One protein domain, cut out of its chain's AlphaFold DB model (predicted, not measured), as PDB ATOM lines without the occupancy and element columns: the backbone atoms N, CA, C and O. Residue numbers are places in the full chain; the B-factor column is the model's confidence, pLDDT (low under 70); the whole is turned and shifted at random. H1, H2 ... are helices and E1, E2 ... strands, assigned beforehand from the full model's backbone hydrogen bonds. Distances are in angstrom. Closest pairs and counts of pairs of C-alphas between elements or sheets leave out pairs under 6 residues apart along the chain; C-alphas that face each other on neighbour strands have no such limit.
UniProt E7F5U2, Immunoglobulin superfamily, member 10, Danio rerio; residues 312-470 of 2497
ATOM      1  N   PRO A 312     116.964 127.729 186.584       77.74
ATOM      2  CA  PRO A 312     118.224 127.625 185.852       77.74
ATOM      3  C   PRO A 312     118.714 128.993 185.357       77.74
ATOM      4  O   PRO A 312     117.927 129.909 185.126       77.74
ATOM      5  N   ILE A 313     120.025 129.124 185.151       80.23
ATOM      6  CA  ILE A 313     120.652 130.327 184.578       80.23
ATOM      7  C   ILE A 313     120.132 130.617 183.165       80.23
ATOM      8  O   ILE A 313     120.054 131.776 182.762       80.23
ATOM      9  N   GLY A 314     119.791 129.566 182.424       81.87
ATOM     10  CA  GLY A 314     119.293 129.636 181.059       81.87
ATOM     11  C   GLY A 314     119.501 128.307 180.342       81.87
ATOM     12  O   GLY A 314     119.399 127.240 180.955       81.87
ATOM     13  N   SER A 315     119.806 128.367 179.051       85.25
ATOM     14  CA  SER A 315     119.916 127.207 178.164       85.25
ATOM     15  C   SER A 315     121.190 127.258 177.328       85.25
ATOM     16  O   SER A 315     121.495 128.291 176.734       85.25
ATOM     17  N   LEU A 316     121.889 126.130 177.227       89.66
ATOM     18  CA  LEU A 316     123.030 125.945 176.338       89.66
ATOM     19  C   LEU A 316     122.700 124.816 175.359       89.66
ATOM     20  O   LEU A 316     122.476 123.675 175.759       89.66
ATOM     21  N   GLU A 317     122.642 125.164 174.080       88.56
ATOM     22  CA  GLU A 317     122.484 124.253 172.953       88.56
ATOM     23  C   GLU A 317     123.860 124.036 172.314       88.56
ATOM     24  O   GLU A 317     124.577 124.996 172.018       88.56
ATOM     25  N   MET A 318     124.246 122.776 172.133       88.89
ATOM     26  CA  MET A 318     125.491 122.392 171.472       88.89
ATOM     27  C   MET A 318     125.204 121.419 170.328       88.89
ATOM     28  O   MET A 318     124.488 120.432 170.492       88.89
ATOM     29  N   ASN A 319     125.776 121.710 169.166       87.29
ATOM     30  CA  ASN A 319     125.872 120.797 168.036       87.29
ATOM     31  C   ASN A 319     127.315 120.293 167.981       87.29
ATOM     32  O   ASN A 319     128.208 121.080 167.671       87.29
ATOM     33  N   ILE A 320     127.536 119.031 168.342       87.76
ATOM     34  CA  ILE A 320     128.853 118.394 168.395       87.76
ATOM     35  C   ILE A 320     129.017 117.511 167.159       87.76
ATOM     36  O   ILE A 320     128.101 116.770 166.803       87.76
ATOM     37  N   LYS A 321     130.182 117.598 166.524       85.12
ATOM     38  CA  LYS A 321     130.607 116.770 165.398       85.12
ATOM     39  C   LYS A 321     131.980 116.199 165.680       85.12
ATOM     40  O   LYS A 321     132.824 116.898 166.231       85.12
ATOM     41  N   ASP A 322     132.198 114.962 165.269       79.40
ATOM     42  CA  ASP A 322     133.486 114.284 165.327       79.40
ATOM     43  C   ASP A 322     133.978 113.898 163.917       79.40
ATOM     44  O   ASP A 322     133.282 114.073 162.908       79.40
ATOM     45  N   GLN A 323     135.171 113.306 163.861       72.90
ATOM     46  CA  GLN A 323     135.761 112.748 162.642       72.90
ATOM     47  C   GLN A 323     134.908 111.658 161.951       72.90
ATOM     48  O   GLN A 323     135.034 111.486 160.742       72.90
ATOM     49  N   SER A 324     134.015 110.945 162.660       66.59
ATOM     50  CA  SER A 324     133.088 109.967 162.052       66.59
ATOM     51  C   SER A 324     131.823 110.586 161.436       66.59
ATOM     52  O   SER A 324     130.989 109.864 160.889       66.59
ATOM     53  N   HIS A 325     131.687 111.917 161.491       62.59
ATOM     54  CA  HIS A 325     130.510 112.686 161.070       62.59
ATOM     55  C   HIS A 325     129.233 112.441 161.898       62.59
ATOM     56  O   HIS A 325     128.138 112.797 161.448       62.59
ATOM     57  N   SER A 326     129.351 111.929 163.126       63.48
ATOM     58  CA  SER A 326     128.227 111.830 164.065       63.48
ATOM     59  C   SER A 326     127.764 113.240 164.484       63.48
ATOM     60  O   SER A 326     128.562 114.042 164.962       63.48
ATOM     61  N   ASP A 327     126.488 113.591 164.261       71.91
ATOM     62  CA  ASP A 327     125.932 114.956 164.423       71.91
ATOM     63  C   ASP A 327     125.032 115.048 165.670       71.91
ATOM     64  O   ASP A 327     123.802 115.038 165.600       71.91
ATOM     65  N   ALA A 328     125.659 115.146 166.841       71.08
ATOM     66  CA  ALA A 328     124.973 115.165 168.126       71.08
ATOM     67  C   ALA A 328     124.421 116.562 168.464       71.08
ATOM     68  O   ALA A 328     125.173 117.508 168.713       71.08
ATOM     69  N   ARG A 329     123.091 116.705 168.545       80.48
ATOM     70  CA  ARG A 329     122.423 117.936 169.017       80.48
ATOM     71  C   ARG A 329     121.924 117.774 170.442       80.48
ATOM     72  O   ARG A 329     121.014 116.993 170.699       80.48
ATOM     73  N   VAL A 330     122.483 118.555 171.361       82.11
ATOM     74  CA  VAL A 330     122.173 118.468 172.790       82.11
ATOM     75  C   VAL A 330     121.715 119.830 173.307       82.11
ATOM     76  O   VAL A 330     122.474 120.799 173.299       82.11
ATOM     77  N   ALA A 331     120.466 119.909 173.771       85.96
ATOM     78  CA  ALA A 331     119.901 121.101 174.400       85.96
ATOM     79  C   ALA A 331     119.832 120.910 175.923       85.96
ATOM     80  O   ALA A 331     119.127 120.030 176.422       85.96
ATOM     81  N   CYS A 332     120.562 121.739 176.667       90.25
ATOM     82  CA  CYS A 332     120.745 121.592 178.107       90.25
ATOM     83  C   CYS A 332     120.260 122.819 178.886       90.25
ATOM     84  O   CYS A 332     120.476 123.961 178.480       90.25
ATOM     85  N   LEU A 333     119.678 122.591 180.063       88.15
ATOM     86  CA  LEU A 333     119.425 123.625 181.064       88.15
ATOM     87  C   LEU A 333     120.700 123.869 181.878       88.15
ATOM     88  O   LEU A 333     121.297 122.928 182.404       88.15
ATOM     89  N   VAL A 334     121.109 125.132 181.993       86.77
ATOM     90  CA  VAL A 334     122.309 125.540 182.734       86.77
ATOM     91  C   VAL A 334     121.935 125.737 184.200       86.77
ATOM     92  O   VAL A 334     121.250 126.701 184.539       86.77
ATOM     93  N   GLN A 335     122.367 124.842 185.087       83.80
ATOM     94  CA  GLN A 335     122.101 124.975 186.522       83.80
ATOM     95  C   GLN A 335     122.807 126.202 187.122       83.80
ATOM     96  O   GLN A 335     123.740 126.762 186.534       83.80
ATOM     97  N   ARG A 336     122.379 126.633 188.313       78.66
ATOM     98  CA  ARG A 336     123.123 127.648 189.074       78.66
ATOM     99  C   ARG A 336     124.369 127.015 189.716       78.66
ATOM    100  O   ARG A 336     124.245 125.956 190.330       78.66
ATOM    101  N   PRO A 337     125.557 127.640 189.613       75.15
ATOM    102  CA  PRO A 337     126.748 127.171 190.302       75.15
ATOM    103  C   PRO A 337     126.557 127.367 191.810       75.15
ATOM    104  O   PRO A 337     126.168 128.447 192.255       75.15
ATOM    105  N   SER A 338     126.857 126.344 192.608       56.33
ATOM    106  CA  SER A 338     126.769 126.422 194.075       56.33
ATOM    107  C   SER A 338     127.812 127.367 194.690       56.33
ATOM    108  O   SER A 338     127.639 127.844 195.809       56.33
ATOM    109  N   SER A 339     128.897 127.636 193.962       57.31
ATOM    110  CA  SER A 339     129.948 128.596 194.304       57.31
ATOM    111  C   SER A 339     130.740 128.980 193.050       57.31
ATOM    112  O   SER A 339     130.818 128.196 192.106       57.31
ATOM    113  N   MET A 340     131.373 130.153 193.059       69.98
ATOM    114  CA  MET A 340     132.337 130.577 192.036       69.98
ATOM    115  C   MET A 340     133.714 130.783 192.662       69.98
ATOM    116  O   MET A 340     133.816 131.198 193.816       69.98
ATOM    117  N   GLU A 341     134.769 130.534 191.893       70.84
ATOM    118  CA  GLU A 341     136.150 130.655 192.362       70.84
ATOM    119  C   GLU A 341     136.827 131.918 191.817       70.84
ATOM    120  O   GLU A 341     136.456 132.446 190.767       70.84
ATOM    121  N   ASN A 342     137.831 132.417 192.546       70.84
ATOM    122  CA  ASN A 342     138.669 133.563 192.161       70.84
ATOM    123  C   ASN A 342     137.890 134.846 191.784       70.84
ATOM    124  O   ASN A 342     138.334 135.624 190.937       70.84
ATOM    125  N   MET A 343     136.727 135.076 192.413       73.32
ATOM    126  CA  MET A 343     135.881 136.231 192.107       73.32
ATOM    127  C   MET A 343     136.561 137.550 192.497       73.32
ATOM    128  O   MET A 343     136.881 137.795 193.661       73.32
ATOM    129  N   SER A 344     136.746 138.423 191.512       76.66
ATOM    130  CA  SER A 344     137.431 139.707 191.643       76.66
ATOM    131  C   SER A 344     136.693 140.808 190.879       76.66
ATOM    132  O   SER A 344     136.042 140.548 189.868       76.66
ATOM    133  N   ALA A 345     136.788 142.040 191.383       71.94
ATOM    134  CA  ALA A 345     136.196 143.230 190.778       71.94
ATOM    135  C   ALA A 345     137.301 144.228 190.411       71.94
ATOM    136  O   ALA A 345     138.061 144.669 191.281       71.94
ATOM    137  N   ILE A 346     137.380 144.570 189.127       72.47
ATOM    138  CA  ILE A 346     138.282 145.573 188.561       72.47
ATOM    139  C   ILE A 346     137.456 146.841 188.338       72.47
ATOM    140  O   ILE A 346     136.562 146.874 187.494       72.47
ATOM    141  N   PHE A 347     137.742 147.882 189.110       66.90
ATOM    142  CA  PHE A 347     137.112 149.192 188.958       66.90
ATOM    143  C   PHE A 347     137.961 150.037 188.008       66.90
ATOM    144  O   PHE A 347     139.170 150.144 188.218       66.90
ATOM    145  N   GLY A 348     137.346 150.632 186.983       57.92
ATOM    146  CA  GLY A 348     138.038 151.566 186.094       57.92
ATOM    147  C   GLY A 348     138.628 152.752 186.866       57.92
ATOM    148  O   GLY A 348     137.960 153.331 187.724       57.92
ATOM    149  N   LEU A 349     139.883 153.103 186.569       50.75
ATOM    150  CA  LEU A 349     140.586 154.221 187.211       50.75
ATOM    151  C   LEU A 349     140.179 155.581 186.608       50.75
ATOM    152  O   LEU A 349     140.006 156.553 187.345       50.75
ATOM    153  N   ASP A 350     139.922 155.624 185.296       40.49
ATOM    154  CA  ASP A 350     139.794 156.868 184.526       40.49
ATOM    155  C   ASP A 350     138.372 157.134 184.004       40.49
ATOM    156  O   ASP A 350     138.054 156.936 182.831       40.49
ATOM    157  N   GLY A 351     137.500 157.629 184.890       44.70
ATOM    158  CA  GLY A 351     136.283 158.392 184.549       44.70
ATOM    159  C   GLY A 351     135.156 157.677 183.781       44.70
ATOM    160  O   GLY A 351     134.060 158.224 183.672       44.70
ATOM    161  N   LYS A 352     135.384 156.467 183.265       46.53
ATOM    162  CA  LYS A 352     134.377 155.600 182.641       46.53
ATOM    163  C   LYS A 352     133.832 154.645 183.697       46.53
ATOM    164  O   LYS A 352     134.578 153.835 184.240       46.53
ATOM    165  N   ASP A 353     132.533 154.736 183.971       55.13
ATOM    166  CA  ASP A 353     131.882 154.032 185.083       55.13
ATOM    167  C   ASP A 353     131.597 152.547 184.771       55.13
ATOM    168  O   ASP A 353     130.451 152.106 184.650       55.13
ATOM    169  N   VAL A 354     132.674 151.780 184.577       56.75
ATOM    170  CA  VAL A 354     132.668 150.347 184.257       56.75
ATOM    171  C   VAL A 354     133.380 149.578 185.367       56.75
ATOM    172  O   VAL A 354     134.511 149.893 185.740       56.75
ATOM    173  N   THR A 355     132.707 148.560 185.906       67.37
ATOM    174  CA  THR A 355     133.262 147.636 186.905       67.37
ATOM    175  C   THR A 355     133.297 146.231 186.312       67.37
ATOM    176  O   THR A 355     132.253 145.602 186.177       67.37
ATOM    177  N   ALA A 356     134.468 145.715 185.951       71.28
ATOM    178  CA  ALA A 356     134.580 144.365 185.403       71.28
ATOM    179  C   ALA A 356     134.623 143.323 186.532       71.28
ATOM    180  O   ALA A 356     135.499 143.370 187.397       71.28
ATOM    181  N   LEU A 357     133.691 142.369 186.522       77.46
ATOM    182  CA  LEU A 357     133.709 141.196 187.395       77.46
ATOM    183  C   LEU A 357     134.375 140.027 186.664       77.46
ATOM    184  O   LEU A 357     133.963 139.660 185.565       77.46
ATOM    185  N   ARG A 358     135.384 139.415 187.288       81.03
ATOM    186  CA  ARG A 358     136.092 138.236 186.775       81.03
ATOM    187  C   ARG A 358     135.953 137.083 187.764       81.03
ATOM    188  O   ARG A 358     136.190 137.280 188.954       81.03
ATOM    189  N   ALA A 359     135.581 135.897 187.289       82.21
ATOM    190  CA  ALA A 359     135.377 134.707 188.117       82.21
ATOM    191  C   ALA A 359     135.600 133.412 187.320       82.21
ATOM    192  O   ALA A 359     135.507 133.401 186.096       82.21
ATOM    193  N   THR A 360     135.850 132.302 188.012       83.44
ATOM    194  CA  THR A 360     135.810 130.951 187.430       83.44
ATOM    195  C   THR A 360     134.490 130.283 187.810       83.44
ATOM    196  O   THR A 360     134.128 130.242 188.988       83.44
ATOM    197  N   VAL A 361     133.753 129.792 186.812       81.55
ATOM    198  CA  VAL A 361     132.404 129.233 186.962       81.55
ATOM    199  C   VAL A 361     132.413 127.758 186.596       81.55
ATOM    200  O   VAL A 361     132.739 127.399 185.467       81.55
ATOM    201  N   SER A 362     132.002 126.928 187.554       84.66
ATOM    202  CA  SER A 362     131.748 125.498 187.387       84.66
ATOM    203  C   SER A 362     130.260 125.235 187.616       84.66
ATOM    204  O   SER A 362     129.731 125.606 188.663       84.66
ATOM    205  N   THR A 363     129.564 124.642 186.646       86.28
ATOM    206  CA  THR A 363     128.130 124.324 186.754       86.28
ATOM    207  C   THR A 363     127.776 123.005 186.059       86.28
ATOM    208  O   THR A 363     128.614 122.390 185.402       86.28
ATOM    209  N   LEU A 364     126.534 122.550 186.218       86.65
ATOM    210  CA  LEU A 364     125.985 121.370 185.555       86.65
ATOM    211  C   LEU A 364     125.031 121.787 184.433       86.65
ATOM    212  O   LEU A 364     124.102 122.568 184.638       86.65
ATOM    213  N   LEU A 365     125.243 121.224 183.252       90.53
ATOM    214  CA  LEU A 365     124.301 121.204 182.145       90.53
ATOM    215  C   LEU A 365     123.428 119.958 182.309       90.53
ATOM    216  O   LEU A 365     123.956 118.848 182.328       90.53
ATOM    217  N   VAL A 366     122.114 120.133 182.441       86.52
ATOM    218  CA  VAL A 366     121.150 119.024 182.520       86.52
ATOM    219  C   VAL A 366     120.372 118.974 181.215       86.52
ATOM    220  O   VAL A 366     119.609 119.892 180.911       86.52
ATOM    221  N   CYS A 367     120.588 117.924 180.432       88.08
ATOM    222  CA  CYS A 367     120.065 117.788 179.079       88.08
ATOM    223  C   CYS A 367     119.070 116.623 179.031       88.08
ATOM    224  O   CYS A 367     119.426 115.487 179.352       88.08
ATOM    225  N   ASN A 368     117.829 116.897 178.629       80.27
ATOM    226  CA  ASN A 368     116.853 115.844 178.353       80.27
ATOM    227  C   ASN A 368     117.099 115.325 176.937       80.27
ATOM    228  O   ASN A 368     117.169 116.124 176.005       80.27
ATOM    229  N   ILE A 369     117.213 114.008 176.780       72.06
ATOM    230  CA  ILE A 369     117.489 113.352 175.495       72.06
ATOM    231  C   ILE A 369     116.378 112.331 175.242       72.06
ATOM    232  O   ILE A 369     115.950 111.654 176.181       72.06
ATOM    233  N   ASP A 370     115.868 112.243 174.011       67.77
ATOM    234  CA  ASP A 370     114.906 111.194 173.666       67.77
ATOM    235  C   ASP A 370     115.626 109.850 173.473       67.77
ATOM    236  O   ASP A 370     116.829 109.789 173.227       67.77
ATOM    237  N   TYR A 371     114.895 108.746 173.608       66.80
ATOM    238  CA  TYR A 371     115.494 107.405 173.573       66.80
ATOM    239  C   TYR A 371     116.207 107.111 172.245       66.80
ATOM    240  O   TYR A 371     117.202 106.389 172.214       66.80
ATOM    241  N   ASP A 372     115.686 107.696 171.167       63.97
ATOM    242  CA  ASP A 372     116.128 107.472 169.797       63.97
ATOM    243  C   ASP A 372     117.458 108.224 169.496       63.97
ATOM    244  O   ASP A 372     118.322 107.672 168.816       63.97
ATOM    245  N   ASP A 373     117.686 109.414 170.081       65.99
ATOM    246  CA  ASP A 373     118.892 110.250 169.864       65.99
ATOM    247  C   ASP A 373     120.103 109.823 170.723       65.99
ATOM    248  O   ASP A 373     121.239 110.248 170.504       65.99
ATOM    249  N   ILE A 374     119.867 109.017 171.766       67.99
ATOM    250  CA  ILE A 374     120.825 108.840 172.864       67.99
ATOM    251  C   ILE A 374     122.147 108.191 172.424       67.99
ATOM    252  O   ILE A 374     123.178 108.419 173.052       67.99
ATOM    253  N   ARG A 375     122.132 107.385 171.355       68.37
ATOM    254  CA  ARG A 375     123.278 106.581 170.899       68.37
ATOM    255  C   ARG A 375     124.417 107.443 170.351       68.37
ATOM    256  O   ARG A 375     125.522 107.372 170.874       68.37
ATOM    257  N   GLU A 376     124.119 108.295 169.374       69.26
ATOM    258  CA  GLU A 376     125.099 109.178 168.720       69.26
ATOM    259  C   GLU A 376     125.748 110.143 169.733       69.26
ATOM    260  O   GLU A 376     126.933 110.462 169.652       69.26
ATOM    261  N   ILE A 377     124.987 110.547 170.755       75.19
ATOM    262  CA  ILE A 377     125.468 111.390 171.857       75.19
ATOM    263  C   ILE A 377     126.361 110.598 172.834       75.19
ATOM    264  O   ILE A 377     127.360 111.135 173.321       75.19
ATOM    265  N   TRP A 378     126.031 109.333 173.129       75.70
ATOM    266  CA  TRP A 378     126.854 108.470 173.987       75.70
ATOM    267  C   TRP A 378     128.202 108.132 173.353       75.70
ATOM    268  O   TRP A 378     129.202 108.176 174.067       75.70
ATOM    269  N   ASP A 379     128.242 107.838 172.053       69.86
ATOM    270  CA  ASP A 379     129.474 107.435 171.366       69.86
ATOM    271  C   ASP A 379     130.534 108.563 171.395       69.86
ATOM    272  O   ASP A 379     131.711 108.300 171.647       69.86
ATOM    273  N   ILE A 380     130.117 109.835 171.294       76.57
ATOM    274  CA  ILE A 380     131.008 110.999 171.469       76.57
ATOM    275  C   ILE A 380     131.347 111.244 172.955       76.57
ATOM    276  O   ILE A 380     132.516 111.385 173.326       76.57
ATOM    277  N   LEU A 381     130.343 111.331 173.839       79.65
ATOM    278  CA  LEU A 381     130.548 111.816 175.216       79.65
ATOM    279  C   LEU A 381     131.066 110.762 176.206       79.65
ATOM    280  O   LEU A 381     131.563 111.134 177.272       79.65
ATOM    281  N   ALA A 382     130.994 109.465 175.888       77.16
ATOM    282  CA  ALA A 382     131.537 108.408 176.745       77.16
ATOM    283  C   ALA A 382     133.059 108.513 176.927       77.16
ATOM    284  O   ALA A 382     133.556 108.142 177.995       77.16
ATOM    285  N   THR A 383     133.758 109.037 175.914       77.34
ATOM    286  CA  THR A 383     135.205 109.303 175.878       77.34
ATOM    287  C   THR A 383     135.604 110.408 176.863       77.34
ATOM    288  O   THR A 383     136.572 110.271 177.609       77.34
ATOM    289  N   TYR A 384     134.797 111.471 176.958       78.94
ATOM    290  CA  TYR A 384     135.067 112.673 177.764       78.94
ATOM    291  C   TYR A 384     134.385 112.652 179.143       78.94
ATOM    292  O   TYR A 384     133.861 113.652 179.647       78.94
ATOM    293  N   SER A 385     134.354 111.478 179.770       81.68
ATOM    294  CA  SER A 385     133.849 111.299 181.135       81.68
ATOM    295  C   SER A 385     134.929 111.433 182.196       81.68
ATOM    296  O   SER A 385     134.687 111.990 183.267       81.68
ATOM    297  N   ASP A 386     136.110 110.888 181.911       75.02
ATOM    298  CA  ASP A 386     137.198 110.771 182.879       75.02
ATOM    299  C   ASP A 386     138.225 111.904 182.647       75.02
ATOM    300  O   ASP A 386     138.719 112.475 183.619       75.02
ATOM    301  N   PHE A 387     138.368 112.366 181.396       78.04
ATOM    302  CA  PHE A 387     139.055 113.601 180.982       78.04
ATOM    303  C   PHE A 387     138.048 114.642 180.444       78.04
ATOM    304  O   PHE A 387     137.030 114.250 179.871       78.04
ATOM    305  N   PRO A 388     138.272 115.958 180.632       83.77
ATOM    306  CA  PRO A 388     137.397 117.001 180.098       83.77
ATOM    307  C   PRO A 388     137.684 117.290 178.617       83.77
ATOM    308  O   PRO A 388     138.824 117.526 178.234       83.77
ATOM    309  N   MET A 389     136.642 117.387 177.793       86.11
ATOM    310  CA  MET A 389     136.741 117.915 176.434       86.11
ATOM    311  C   MET A 389     137.063 119.413 176.492       86.11
ATOM    312  O   MET A 389     136.249 120.212 176.965       86.11
ATOM    313  N   ILE A 390     138.260 119.790 176.039       89.27
ATOM    314  CA  ILE A 390     138.726 121.180 176.000       89.27
ATOM    315  C   ILE A 390     138.404 121.772 174.630       89.27
ATOM    316  O   ILE A 390     138.920 121.312 173.615       89.27
ATOM    317  N   LEU A 391     137.572 122.809 174.619       89.68
ATOM    318  CA  LEU A 391     137.108 123.489 173.416       89.68
ATOM    319  C   LEU A 391     137.603 124.940 173.406       89.68
ATOM    320  O   LEU A 391     137.345 125.699 174.343       89.68
ATOM    321  N   GLU A 392     138.276 125.339 172.330       89.16
ATOM    322  CA  GLU A 392     138.726 126.712 172.091       89.16
ATOM    323  C   GLU A 392     137.957 127.346 170.932       89.16
ATOM    324  O   GLU A 392     137.596 126.691 169.954       89.16
ATOM    325  N   ARG A 393     137.619 128.625 171.099       86.20
ATOM    326  CA  ARG A 393     136.674 129.347 170.248       86.20
ATOM    327  C   ARG A 393     137.373 129.879 169.000       86.20
ATOM    328  O   ARG A 393     138.332 130.641 169.119       86.20
ATOM    329  N   GLU A 394     136.859 129.549 167.820       77.70
ATOM    330  CA  GLU A 394     137.383 130.102 166.566       77.70
ATOM    331  C   GLU A 394     137.164 131.627 166.483       77.70
ATOM    332  O   GLU A 394     136.316 132.207 167.176       77.70
ATOM    333  N   LEU A 395     137.913 132.301 165.598       63.33
ATOM    334  CA  LEU A 395     137.611 133.687 165.238       63.33
ATOM    335  C   LEU A 395     136.213 133.751 164.602       63.33
ATOM    336  O   LEU A 395     135.930 133.071 163.620       63.33
ATOM    337  N   ALA A 396     135.338 134.592 165.153       52.21
ATOM    338  CA  ALA A 396     133.960 134.703 164.692       52.21
ATOM    339  C   ALA A 396     133.871 135.480 163.364       52.21
ATOM    340  O   ALA A 396     133.952 136.708 163.349       52.21
ATOM    341  N   ILE A 397     133.661 134.764 162.256       36.52
ATOM    342  CA  ILE A 397     133.467 135.332 160.909       36.52
ATOM    343  C   ILE A 397     131.976 135.255 160.522       36.52
ATOM    344  O   ILE A 397     131.588 134.545 159.599       36.52
ATOM    345  N   SER A 398     131.105 135.948 161.265       40.52
ATOM    346  CA  SER A 398     129.683 136.095 160.907       40.52
ATOM    347  C   SER A 398     129.038 137.290 161.612       40.52
ATOM    348  O   SER A 398     129.187 137.452 162.820       40.52
ATOM    349  N   LEU A 399     128.280 138.101 160.866       41.08
ATOM    350  CA  LEU A 399     127.499 139.233 161.387       41.08
ATOM    351  C   LEU A 399     126.003 138.868 161.527       41.08
ATOM    352  O   LEU A 399     125.122 139.612 161.095       41.08
ATOM    353  N   GLN A 400     125.710 137.681 162.065       44.73
ATOM    354  CA  GLN A 400     124.341 137.186 162.268       44.73
ATOM    355  C   GLN A 400     123.822 137.501 163.681       44.73
ATOM    356  O   GLN A 400     124.588 137.580 164.635       44.73
ATOM    357  N   SER A 401     122.508 137.720 163.803       45.19
ATOM    358  CA  SER A 401     121.873 138.307 164.998       45.19
ATOM    359  C   SER A 401     121.735 137.376 166.207       45.19
ATOM    360  O   SER A 401     121.470 137.855 167.303       45.19
ATOM    361  N   ASP A 402     121.898 136.069 166.012       54.44
ATOM    362  CA  ASP A 402     121.920 135.074 167.080       54.44
ATOM    363  C   ASP A 402     123.376 134.758 167.443       54.44
ATOM    364  O   ASP A 402     124.115 134.238 166.606       54.44
ATOM    365  N   ALA A 403     123.788 135.020 168.687       62.90
ATOM    366  CA  ALA A 403     125.134 134.684 169.142       62.90
ATOM    367  C   ALA A 403     125.329 133.157 169.205       62.90
ATOM    368  O   ALA A 403     124.843 132.477 170.110       62.90
ATOM    369  N   VAL A 404     126.060 132.627 168.226       73.31
ATOM    370  CA  VAL A 404     126.509 131.233 168.142       73.31
ATOM    371  C   VAL A 404     127.988 131.259 167.786       73.31
ATOM    372  O   VAL A 404     128.379 131.946 166.844       73.31
ATOM    373  N   TYR A 405     128.810 130.512 168.518       81.60
ATOM    374  CA  TYR A 405     130.245 130.419 168.247       81.60
ATOM    375  C   TYR A 405     130.636 128.984 167.889       81.60
ATOM    376  O   TYR A 405     130.197 128.033 168.541       81.60
ATOM    377  N   THR A 406     131.490 128.836 166.876       84.58
ATOM    378  CA  THR A 406     132.198 127.579 166.611       84.58
ATOM    379  C   THR A 406     133.373 127.448 167.574       84.58
ATOM    380  O   THR A 406     134.104 128.409 167.829       84.58
ATOM    381  N   TYR A 407     133.553 126.244 168.094       90.25
ATOM    382  CA  TYR A 407     134.702 125.819 168.869       90.25
ATOM    383  C   TYR A 407     135.326 124.593 168.213       90.25
ATOM    384  O   TYR A 407     134.614 123.765 167.641       90.25
ATOM    385  N   LYS A 408     136.638 124.450 168.369       86.85
ATOM    386  CA  LYS A 408     137.385 123.239 168.033       86.85
ATOM    387  C   LYS A 408     138.030 122.655 169.273       86.85
ATOM    388  O   LYS A 408     138.326 123.382 170.225       86.85
ATOM    389  N   GLN A 409     138.246 121.346 169.264       87.37
ATOM    390  CA  GLN A 409     139.051 120.696 170.283       87.37
ATOM    391  C   GLN A 409     140.459 121.305 170.295       87.37
ATOM    392  O   GLN A 409     141.123 121.381 169.261       87.37
ATOM    393  N   ALA A 410     140.906 121.756 171.465       81.58
ATOM    394  CA  ALA A 410     142.259 122.271 171.626       81.58
ATOM    395  C   ALA A 410     143.276 121.141 171.394       81.58
ATOM    396  O   ALA A 410     143.122 120.048 171.944       81.58
ATOM    397  N   VAL A 411     144.321 121.412 170.607       68.53
ATOM    398  CA  VAL A 411     145.426 120.465 170.387       68.53
ATOM    399  C   VAL A 411     146.168 120.288 171.711       68.53
ATOM    400  O   VAL A 411     146.836 121.213 172.178       68.53
ATOM    401  N   SER A 412     146.008 119.129 172.350       57.86
ATOM    402  CA  SER A 412     146.594 118.891 173.670       57.86
ATOM    403  C   SER A 412     148.031 118.392 173.578       57.86
ATOM    404  O   SER A 412     148.374 117.523 172.776       57.86
ATOM    405  N   THR A 413     148.884 118.943 174.435       53.30
ATOM    406  CA  THR A 413     150.294 118.578 174.548       53.30
ATOM    407  C   THR A 413     150.451 117.436 175.557       53.30
ATOM    408  O   THR A 413     150.760 117.684 176.724       53.30
ATOM    409  N   ALA A 414     150.275 116.209 175.055       44.61
ATOM    410  CA  ALA A 414     150.352 114.912 175.744       44.61
ATOM    411  C   ALA A 414     149.149 114.495 176.628       44.61
ATOM    412  O   ALA A 414     148.450 115.309 177.221       44.61
ATOM    413  N   GLU A 415     148.951 113.172 176.695       55.00
ATOM    414  CA  GLU A 415     147.982 112.388 177.493       55.00
ATOM    415  C   GLU A 415     146.463 112.548 177.236       55.00
ATOM    416  O   GLU A 415     145.739 111.582 177.480       55.00
ATOM    417  N   ASP A 416     145.948 113.662 176.699       58.23
ATOM    418  CA  ASP A 416     144.506 113.768 176.379       58.23
ATOM    419  C   ASP A 416     144.104 113.037 175.077       58.23
ATOM    420  O   ASP A 416     144.835 113.024 174.086       58.23
ATOM    421  N   VAL A 417     142.878 112.497 175.042       62.72
ATOM    422  CA  VAL A 417     142.292 111.887 173.834       62.72
ATOM    423  C   VAL A 417     141.820 112.975 172.864       62.72
ATOM    424  O   VAL A 417     140.911 113.744 173.181       62.72
ATOM    425  N   PHE A 418     142.408 113.018 171.668       69.30
ATOM    426  CA  PHE A 418     142.032 113.925 170.581       69.30
ATOM    427  C   PHE A 418     141.146 113.195 169.559       69.30
ATOM    428  O   PHE A 418     141.522 112.130 169.075       69.30
ATOM    429  N   THR A 419     139.963 113.738 169.249       72.85
ATOM    430  CA  THR A 419     138.993 113.136 168.304       72.85
ATOM    431  C   THR A 419     138.422 114.162 167.316       72.85
ATOM    432  O   THR A 419     137.290 114.011 166.855       72.85
ATOM    433  N   GLU A 420     139.183 115.232 167.056       78.29
ATOM    434  CA  GLU A 420     138.876 116.322 166.112       78.29
ATOM    435  C   GLU A 420     137.465 116.915 166.251       78.29
ATOM    436  O   GLU A 420     136.776 117.184 165.268       78.29
ATOM    437  N   ILE A 421     137.013 117.134 167.491       84.94
ATOM    438  CA  ILE A 421     135.651 117.625 167.711       84.94
ATOM    439  C   ILE A 421     135.491 119.091 167.290       84.94
ATOM    440  O   ILE A 421     136.135 119.992 167.835       84.94
ATOM    441  N   GLU A 422     134.539 119.327 166.386       86.32
ATOM    442  CA  GLU A 422     133.946 120.638 166.130       86.32
ATOM    443  C   GLU A 422     132.639 120.770 166.924       86.32
ATOM    444  O   GLU A 422     131.753 119.920 166.847       86.32
ATOM    445  N   ALA A 423     132.477 121.864 167.669       87.94
ATOM    446  CA  ALA A 423     131.274 122.126 168.452       87.94
ATOM    447  C   ALA A 423     130.725 123.530 168.175       87.94
ATOM    448  O   ALA A 423     131.380 124.534 168.449       87.94
ATOM    449  N   LYS A 424     129.490 123.629 167.678       87.86
ATOM    450  CA  LYS A 424     128.773 124.908 167.553       87.86
ATOM    451  C   LYS A 424     127.915 125.101 168.792       87.86
ATOM    452  O   LYS A 424     126.955 124.362 169.002       87.86
ATOM    453  N   ILE A 425     128.287 126.072 169.621       88.83
ATOM    454  CA  ILE A 425     127.643 126.344 170.907       88.83
ATOM    455  C   ILE A 425     126.829 127.635 170.801       88.83
ATOM    456  O   ILE A 425     127.349 128.681 170.408       88.83
ATOM    457  N   LYS A 426     125.563 127.551 171.213       86.68
ATOM    458  CA  LYS A 426     124.665 128.676 171.470       86.68
ATOM    459  C   LYS A 426     124.275 128.646 172.943       86.68
ATOM    460  O   LYS A 426     123.546 127.755 173.371       86.68
ATOM    461  N   ALA A 427     124.741 129.610 173.728       84.58
ATOM    462  CA  ALA A 427     124.397 129.704 175.143       84.58
ATOM    463  C   ALA A 427     123.641 130.993 175.449       84.58
ATOM    464  O   ALA A 427     124.037 132.082 175.042       84.58
ATOM    465  N   ILE A 428     122.573 130.854 176.224       78.34
ATOM    466  CA  ILE A 428     121.827 131.950 176.823       78.34
ATOM    467  C   ILE A 428     121.928 131.775 178.339       78.34
ATOM    468  O   ILE A 428     121.503 130.734 178.844       78.34
ATOM    469  N   PRO A 429     122.465 132.757 179.081       76.02
ATOM    470  CA  PRO A 429     123.016 134.036 178.626       76.02
ATOM    471  C   PRO A 429     124.377 133.898 177.916       76.02
ATOM    472  O   PRO A 429     125.175 133.010 178.220       76.02
ATOM    473  N   GLU A 430     124.666 134.832 177.005       74.81
ATOM    474  CA  GLU A 430     125.813 134.754 176.083       74.81
ATOM    475  C   GLU A 430     127.185 134.720 176.767       74.81
ATOM    476  O   GLU A 430     128.128 134.146 176.223       74.81
ATOM    477  N   TRP A 431     127.310 135.285 177.974       79.74
ATOM    478  CA  TRP A 431     128.573 135.340 178.723       79.74
ATOM    479  C   TRP A 431     129.125 133.964 179.119       79.74
ATOM    480  O   TRP A 431     130.276 133.875 179.546       79.74
ATOM    481  N   LEU A 432     128.350 132.889 178.957       82.06
ATOM    482  CA  LEU A 432     128.873 131.529 179.040       82.06
ATOM    483  C   LEU A 432     129.905 131.254 177.924       82.06
ATOM    484  O   LEU A 432     130.892 130.576 178.192       82.06
ATOM    485  N   MET A 433     129.742 131.817 176.718       83.92
ATOM    486  CA  MET A 433     130.539 131.528 175.506       83.92
ATOM    487  C   MET A 433     131.899 132.255 175.461       83.92
ATOM    488  O   MET A 433     132.188 133.068 174.574       83.92
ATOM    489  N   GLN A 434     132.739 131.959 176.450       86.59
ATOM    490  CA  GLN A 434     134.107 132.467 176.587       86.59
ATOM    491  C   GLN A 434     135.073 131.867 175.552       86.59
ATOM    492  O   GLN A 434     134.762 130.894 174.879       86.59
ATOM    493  N   GLY A 435     136.286 132.420 175.443       81.58
ATOM    494  CA  GLY A 435     137.288 131.961 174.463       81.58
ATOM    495  C   GLY A 435     137.762 130.506 174.631       81.58
ATOM    496  O   GLY A 435     138.211 129.905 173.660       81.58
ATOM    497  N   ARG A 436     137.633 129.933 175.836       87.08
ATOM    498  CA  ARG A 436     137.932 128.527 176.146       87.08
ATOM    499  C   ARG A 436     136.893 127.984 177.126       87.08
ATOM    500  O   ARG A 436     136.575 128.633 178.130       87.08
ATOM    501  N   VAL A 437     136.367 126.799 176.837       90.27
ATOM    502  CA  VAL A 437     135.328 126.125 177.628       90.27
ATOM    503  C   VAL A 437     135.687 124.649 177.805       90.27
ATOM    504  O   VAL A 437     136.384 124.067 176.976       90.27
ATOM    505  N   MET A 438     135.255 124.045 178.910       89.68
ATOM    506  CA  MET A 438     135.553 122.648 179.234       89.68
ATOM    507  C   MET A 438     134.266 121.893 179.566       89.68
ATOM    508  O   MET A 438     133.471 122.357 180.387       89.68
ATOM    509  N   LEU A 439     134.080 120.728 178.938       89.35
ATOM    510  CA  LEU A 439     132.906 119.862 179.080       89.35
ATOM    511  C   LEU A 439     133.328 118.468 179.572       89.35
ATOM    512  O   LEU A 439     134.172 117.836 178.950       89.35
ATOM    513  N   GLN A 440     132.753 117.966 180.669       88.54
ATOM    514  CA  GLN A 440     133.027 116.609 181.181       88.54
ATOM    515  C   GLN A 440     131.728 115.890 181.568       88.54
ATOM    516  O   GLN A 440     130.944 116.415 182.356       88.54
ATOM    517  N   LEU A 441     131.512 114.667 181.087       88.44
ATOM    518  CA  LEU A 441     130.317 113.878 181.399       88.44
ATOM    519  C   LEU A 441     130.299 113.398 182.866       88.44
ATOM    520  O   LEU A 441     131.116 112.563 183.264       88.44
ATOM    521  N   ASP A 442     129.319 113.828 183.674       85.42
ATOM    522  CA  ASP A 442     129.122 113.259 185.012       85.42
ATOM    523  C   ASP A 442     128.245 112.004 184.989       85.42
ATOM    524  O   ASP A 442     127.061 112.003 185.343       85.42
ATOM    525  N   ARG A 443     128.908 110.878 184.720       77.40
ATOM    526  CA  ARG A 443     128.355 109.524 184.842       77.40
ATOM    527  C   ARG A 443     127.616 109.235 186.175       77.40
ATOM    528  O   ARG A 443     126.961 108.204 186.249       77.40
ATOM    529  N   ALA A 444     127.756 110.031 187.256       73.43
ATOM    530  CA  ALA A 444     127.074 109.802 188.551       73.43
ATOM    531  C   ALA A 444     125.681 110.434 188.658       73.43
ATOM    532  O   ALA A 444     124.835 109.888 189.364       73.43
ATOM    533  N   THR A 445     125.462 111.570 188.000       75.40
ATOM    534  CA  THR A 445     124.165 112.264 187.972       75.40
ATOM    535  C   THR A 445     123.401 112.007 186.671       75.40
ATOM    536  O   THR A 445     122.185 112.177 186.637       75.40
ATOM    537  N   THR A 446     124.086 111.512 185.635       75.92
ATOM    538  CA  THR A 446     123.477 111.053 184.384       75.92
ATOM    539  C   THR A 446     122.609 109.816 184.626       75.92
ATOM    540  O   THR A 446     123.058 108.820 185.198       75.92
ATOM    541  N   ALA A 447     121.370 109.868 184.143       73.25
ATOM    542  CA  ALA A 447     120.385 108.795 184.202       73.25
ATOM    543  C   ALA A 447     119.678 108.646 182.843       73.25
ATOM    544  O   ALA A 447     119.860 109.458 181.943       73.25
ATOM    545  N   PHE A 448     118.868 107.596 182.688       63.43
ATOM    546  CA  PHE A 448     118.371 107.142 181.381       63.43
ATOM    547  C   PHE A 448     117.675 108.206 180.490       63.43
ATOM    548  O   PHE A 448     117.877 108.139 179.284       63.43
ATOM    549  N   PRO A 449     116.906 109.186 181.021       69.00
ATOM    550  CA  PRO A 449     116.327 110.277 180.226       69.00
ATOM    551  C   PRO A 449     117.063 111.629 180.367       69.00
ATOM    552  O   PRO A 449     116.630 112.624 179.790       69.00
ATOM    553  N   THR A 450     118.119 111.700 181.186       77.69
ATOM    554  CA  THR A 450     118.753 112.952 181.639       77.69
ATOM    555  C   THR A 450     120.273 112.822 181.645       77.69
ATOM    556  O   THR A 450     120.855 112.248 182.570       77.69
ATOM    557  N   LEU A 451     120.918 113.401 180.638       83.48
ATOM    558  CA  LEU A 451     122.367 113.555 180.570       83.48
ATOM    559  C   LEU A 451     122.815 114.719 181.461       83.48
ATOM    560  O   LEU A 451     122.149 115.755 181.519       83.48
ATOM    561  N   THR A 452     123.958 114.571 182.129       87.63
ATOM    562  CA  THR A 452     124.554 115.632 182.947       87.63
ATOM    563  C   THR A 452     126.012 115.881 182.568       87.63
ATOM    564  O   THR A 452     126.879 115.022 182.726       87.63
ATOM    565  N   ILE A 453     126.301 117.085 182.078       87.96
ATOM    566  CA  ILE A 453     127.647 117.494 181.658       87.96
ATOM    567  C   ILE A 453     128.124 118.605 182.594       87.96
ATOM    568  O   ILE A 453     127.449 119.616 182.763       87.96
ATOM    569  N   LYS A 454     129.293 118.450 183.209       89.53
ATOM    570  CA  LYS A 454     129.966 119.538 183.925       89.53
ATOM    571  C   LYS A 454     130.499 120.544 182.916       89.53
ATOM    572  O   LYS A 454     131.185 120.164 181.970       89.53
ATOM    573  N   TYR A 455     130.223 121.812 183.170       90.95
ATOM    574  CA  TYR A 455     130.687 122.957 182.404       90.95
ATOM    575  C   TYR A 455     131.637 123.790 183.256       90.95
ATOM    576  O   TYR A 455     131.251 124.228 184.341       90.95
ATOM    577  N   LEU A 456     132.850 124.040 182.764       89.27
ATOM    578  CA  LEU A 456     133.844 124.880 183.431       89.27
ATOM    579  C   LEU A 456     134.384 125.943 182.464       89.27
ATOM    580  O   LEU A 456     134.815 125.627 181.355       89.27
ATOM    581  N   SER A 457     134.384 127.207 182.892       86.60
ATOM    582  CA  SER A 457     135.025 128.306 182.160       86.60
ATOM    583  C   SER A 457     135.403 129.478 183.080       86.60
ATOM    584  O   SER A 457     134.849 129.641 184.169       86.60
ATOM    585  N   THR A 458     136.354 130.310 182.645       85.17
ATOM    586  CA  THR A 458     136.704 131.578 183.309       85.17
ATOM    587  C   THR A 458     136.018 132.726 182.585       85.17
ATOM    588  O   THR A 458     136.291 132.963 181.413       85.17
ATOM    589  N   ILE A 459     135.153 133.448 183.292       83.59
ATOM    590  CA  ILE A 459     134.359 134.555 182.755       83.59
ATOM    591  C   ILE A 459     134.949 135.908 183.166       83.59
ATOM    592  O   ILE A 459     135.453 136.076 184.280       83.59
ATOM    593  N   GLN A 460     134.823 136.889 182.278       78.72
ATOM    594  CA  GLN A 460     134.963 138.311 182.584       78.72
ATOM    595  C   GLN A 460     133.732 139.036 182.034       78.72
ATOM    596  O   GLN A 460     133.339 138.798 180.893       78.72
ATOM    597  N   ILE A 461     133.099 139.870 182.861       75.61
ATOM    598  CA  ILE A 461     131.849 140.563 182.539       75.61
ATOM    599  C   ILE A 461     131.929 142.020 182.994       75.61
ATOM    600  O   ILE A 461     132.103 142.303 184.181       75.61
ATOM    601  N   ASP A 462     131.744 142.940 182.053       70.05
ATOM    602  CA  ASP A 462     131.797 144.377 182.303       70.05
ATOM    603  C   ASP A 462     130.449 144.894 182.828       70.05
ATOM    604  O   ASP A 462     129.496 145.118 182.079       70.05
ATOM    605  N   VAL A 463     130.367 145.123 184.141       66.33
ATOM    606  CA  VAL A 463     129.215 145.747 184.804       66.33
ATOM    607  C   VAL A 463     129.291 147.262 184.594       66.33
ATOM    608  O   VAL A 463     129.762 148.022 185.444       66.33
ATOM    609  N   GLY A 464     128.893 147.702 183.401       54.93
ATOM    610  CA  GLY A 464     128.788 149.118 183.049       54.93
ATOM    611  C   GLY A 464     127.588 149.795 183.718       54.93
ATOM    612  O   GLY A 464     126.493 149.237 183.735       54.93
ATOM    613  N   GLY A 465     127.764 151.025 184.210       47.57
ATOM    614  CA  GLY A 465     126.726 151.845 184.860       47.57
ATOM    615  C   GLY A 465     125.605 152.368 183.942       47.57
ATOM    616  O   GLY A 465     125.136 153.494 184.120       47.57
ATOM    617  N   SER A 466     125.188 151.594 182.935       37.03
ATOM    618  CA  SER A 466     124.118 151.969 182.004       37.03
ATOM    619  C   SER A 466     122.770 152.072 182.722       37.03
ATOM    620  O   SER A 466     122.401 151.204 183.512       37.03
ATOM    621  N   LYS A 467     122.015 153.144 182.455       42.77
ATOM    622  CA  LYS A 467     120.782 153.474 183.195       42.77
ATOM    623  C   LYS A 467     119.504 152.831 182.637       42.77
ATOM    624  O   LYS A 467     118.463 152.949 183.278       42.77
ATOM    625  N   ASN A 468     119.583 152.134 181.502       34.46
ATOM    626  CA  ASN A 468     118.434 151.521 180.825       34.46
ATOM    627  C   ASN A 468     118.486 149.986 180.942       34.46
ATOM    628  O   ASN A 468     119.571 149.413 180.930       34.46
ATOM    629  N   ASN A 469     117.316 149.341 181.028       36.03
ATOM    630  CA  ASN A 469     117.116 147.932 181.422       36.03
ATOM    631  C   ASN A 469     117.564 147.614 182.866       36.03
ATOM    632  O   ASN A 469     118.495 146.848 183.096       36.03
ATOM    633  N   ARG A 470     116.837 148.139 183.862       44.59
ATOM    634  CA  ARG A 470     116.857 147.566 185.219       44.59
ATOM    635  C   ARG A 470     116.079 146.247 185.225       44.59
ATOM    636  O   ARG A 470     114.856 146.281 185.325       44.59
TER     637      ARG A 470
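What this domain is: This is residues 312 to 470 of the 2497 residues of the protein "Immunoglobulin superfamily, member 10" of Danio rerio (UniProt E7F5U2). A closed barrel of eight antiparallel strands makes the body, and a flat arm runs out from it, made of E3 with E4 before its bend at residue 360 and E9 after its bend at residue 458. The one helix, H1, packs on the outside of the barrel across E2, at the end away from that arm. The printed part has 159 residues, with the named elements in the order E1 E2 E3 E4 H1 E5 E6 E7 E8 E9, one helix and nine strands, and the class is mostly strand. Round the ring run E1, E2, E4, E9, E8, E5, E6, E7 and back to E1, while E3 pairs onto E4 outside the ring. The whole is compact by its radius of gyration of the C-alphas, 17.1 A, yet elongated in outline, with spans of 54 by 33 by 30 A.

Where its parts are: E1 holds residues 314 to 321 and is 23.2 A long, beginning at C-alpha 314, (119.293, 129.636, 181.059). E2, residues 327 to 334, is 21.5 A long, and E3, residues 340 to 347, is 19.5 A. E4, residues 354 to 368, measures 38.4 A and bends by 67 degrees at residue 360. H1 takes residues 374 to 381, 10.4 A, from C-alpha 374 at (120.825, 108.840, 172.864). E5, residues 389 to 393, is 13.0 A long, E6, residues 405 to 409, 13.3 A, E7, residues 422 to 428, 19.7 A, and E8, residues 436 to 441, 17.3 A. E9, residues 450 to 464, measures 37.6 A, bends by 67 degrees at residue 458 and ends at C-alpha 464, (128.788, 149.118, 183.049).

How they stand to each other: E1 and E2 form a hairpin at 162 degrees, with N 318 and O 330 2.9 A apart, within hydrogen-bond range. E2 and E4 are antiparallel at 118 degrees, with N 333 and O 366 at 2.8 A. The pairing of E4 is staggered: E9 is beside its residues 354 to 368, E3 beside 355 to 361 and E2 beside 365 to 367. E3 and E2 lie on one side of E4, E9 on the other side. In the hairpin E3 and E4, N 346 and O 356 are 2.8 A apart. Between E4 and E9, at 166 degrees, N 357 and O 461 are 2.8 A apart. E8 and E9 form a hairpin, with N 454 and O 440 at 2.8 A, and E8 and E5 are antiparallel, with N 389 and O 439 at 2.8 A. E5, E6 and E7 make a meander, each strand the antiparallel neighbour of the one before; N 392 and O 408 are 2.9 A apart, and N 407 and O 423 are 2.8 A apart. With E8, whose antiparallel neighbour is E5, they form a Greek key, four strands in a row with the first beside the fourth. E7 and E1 close the ring at 170 degrees, with N 317 and O 426 at 2.8 A. H1 is on the barrel, outside it and over E2, at a height over the sheet of 7.1 A. It runs across the strands, at 89 degrees to E2 on the local plane. The closest C-alphas of H1 and E2 are those of Ile 377 and Ala 328, 5.3 A apart. In H1, 3 of 4 O i to N i+4 pairs are within hydrogen-bond range.

The domain as a whole: The two C-alphas farthest apart are those of Asp 350 and Asp 372, at 56.7 A. The printed part has no cut. The links E5 to E6 and E6 to E7 are long, with 11 and 12 residues. Mean pLDDT of the printed part is 73.8, and 50 residues are under 70, among them 347 to 355, 395 to 403, 411 to 418 and 463 to 470.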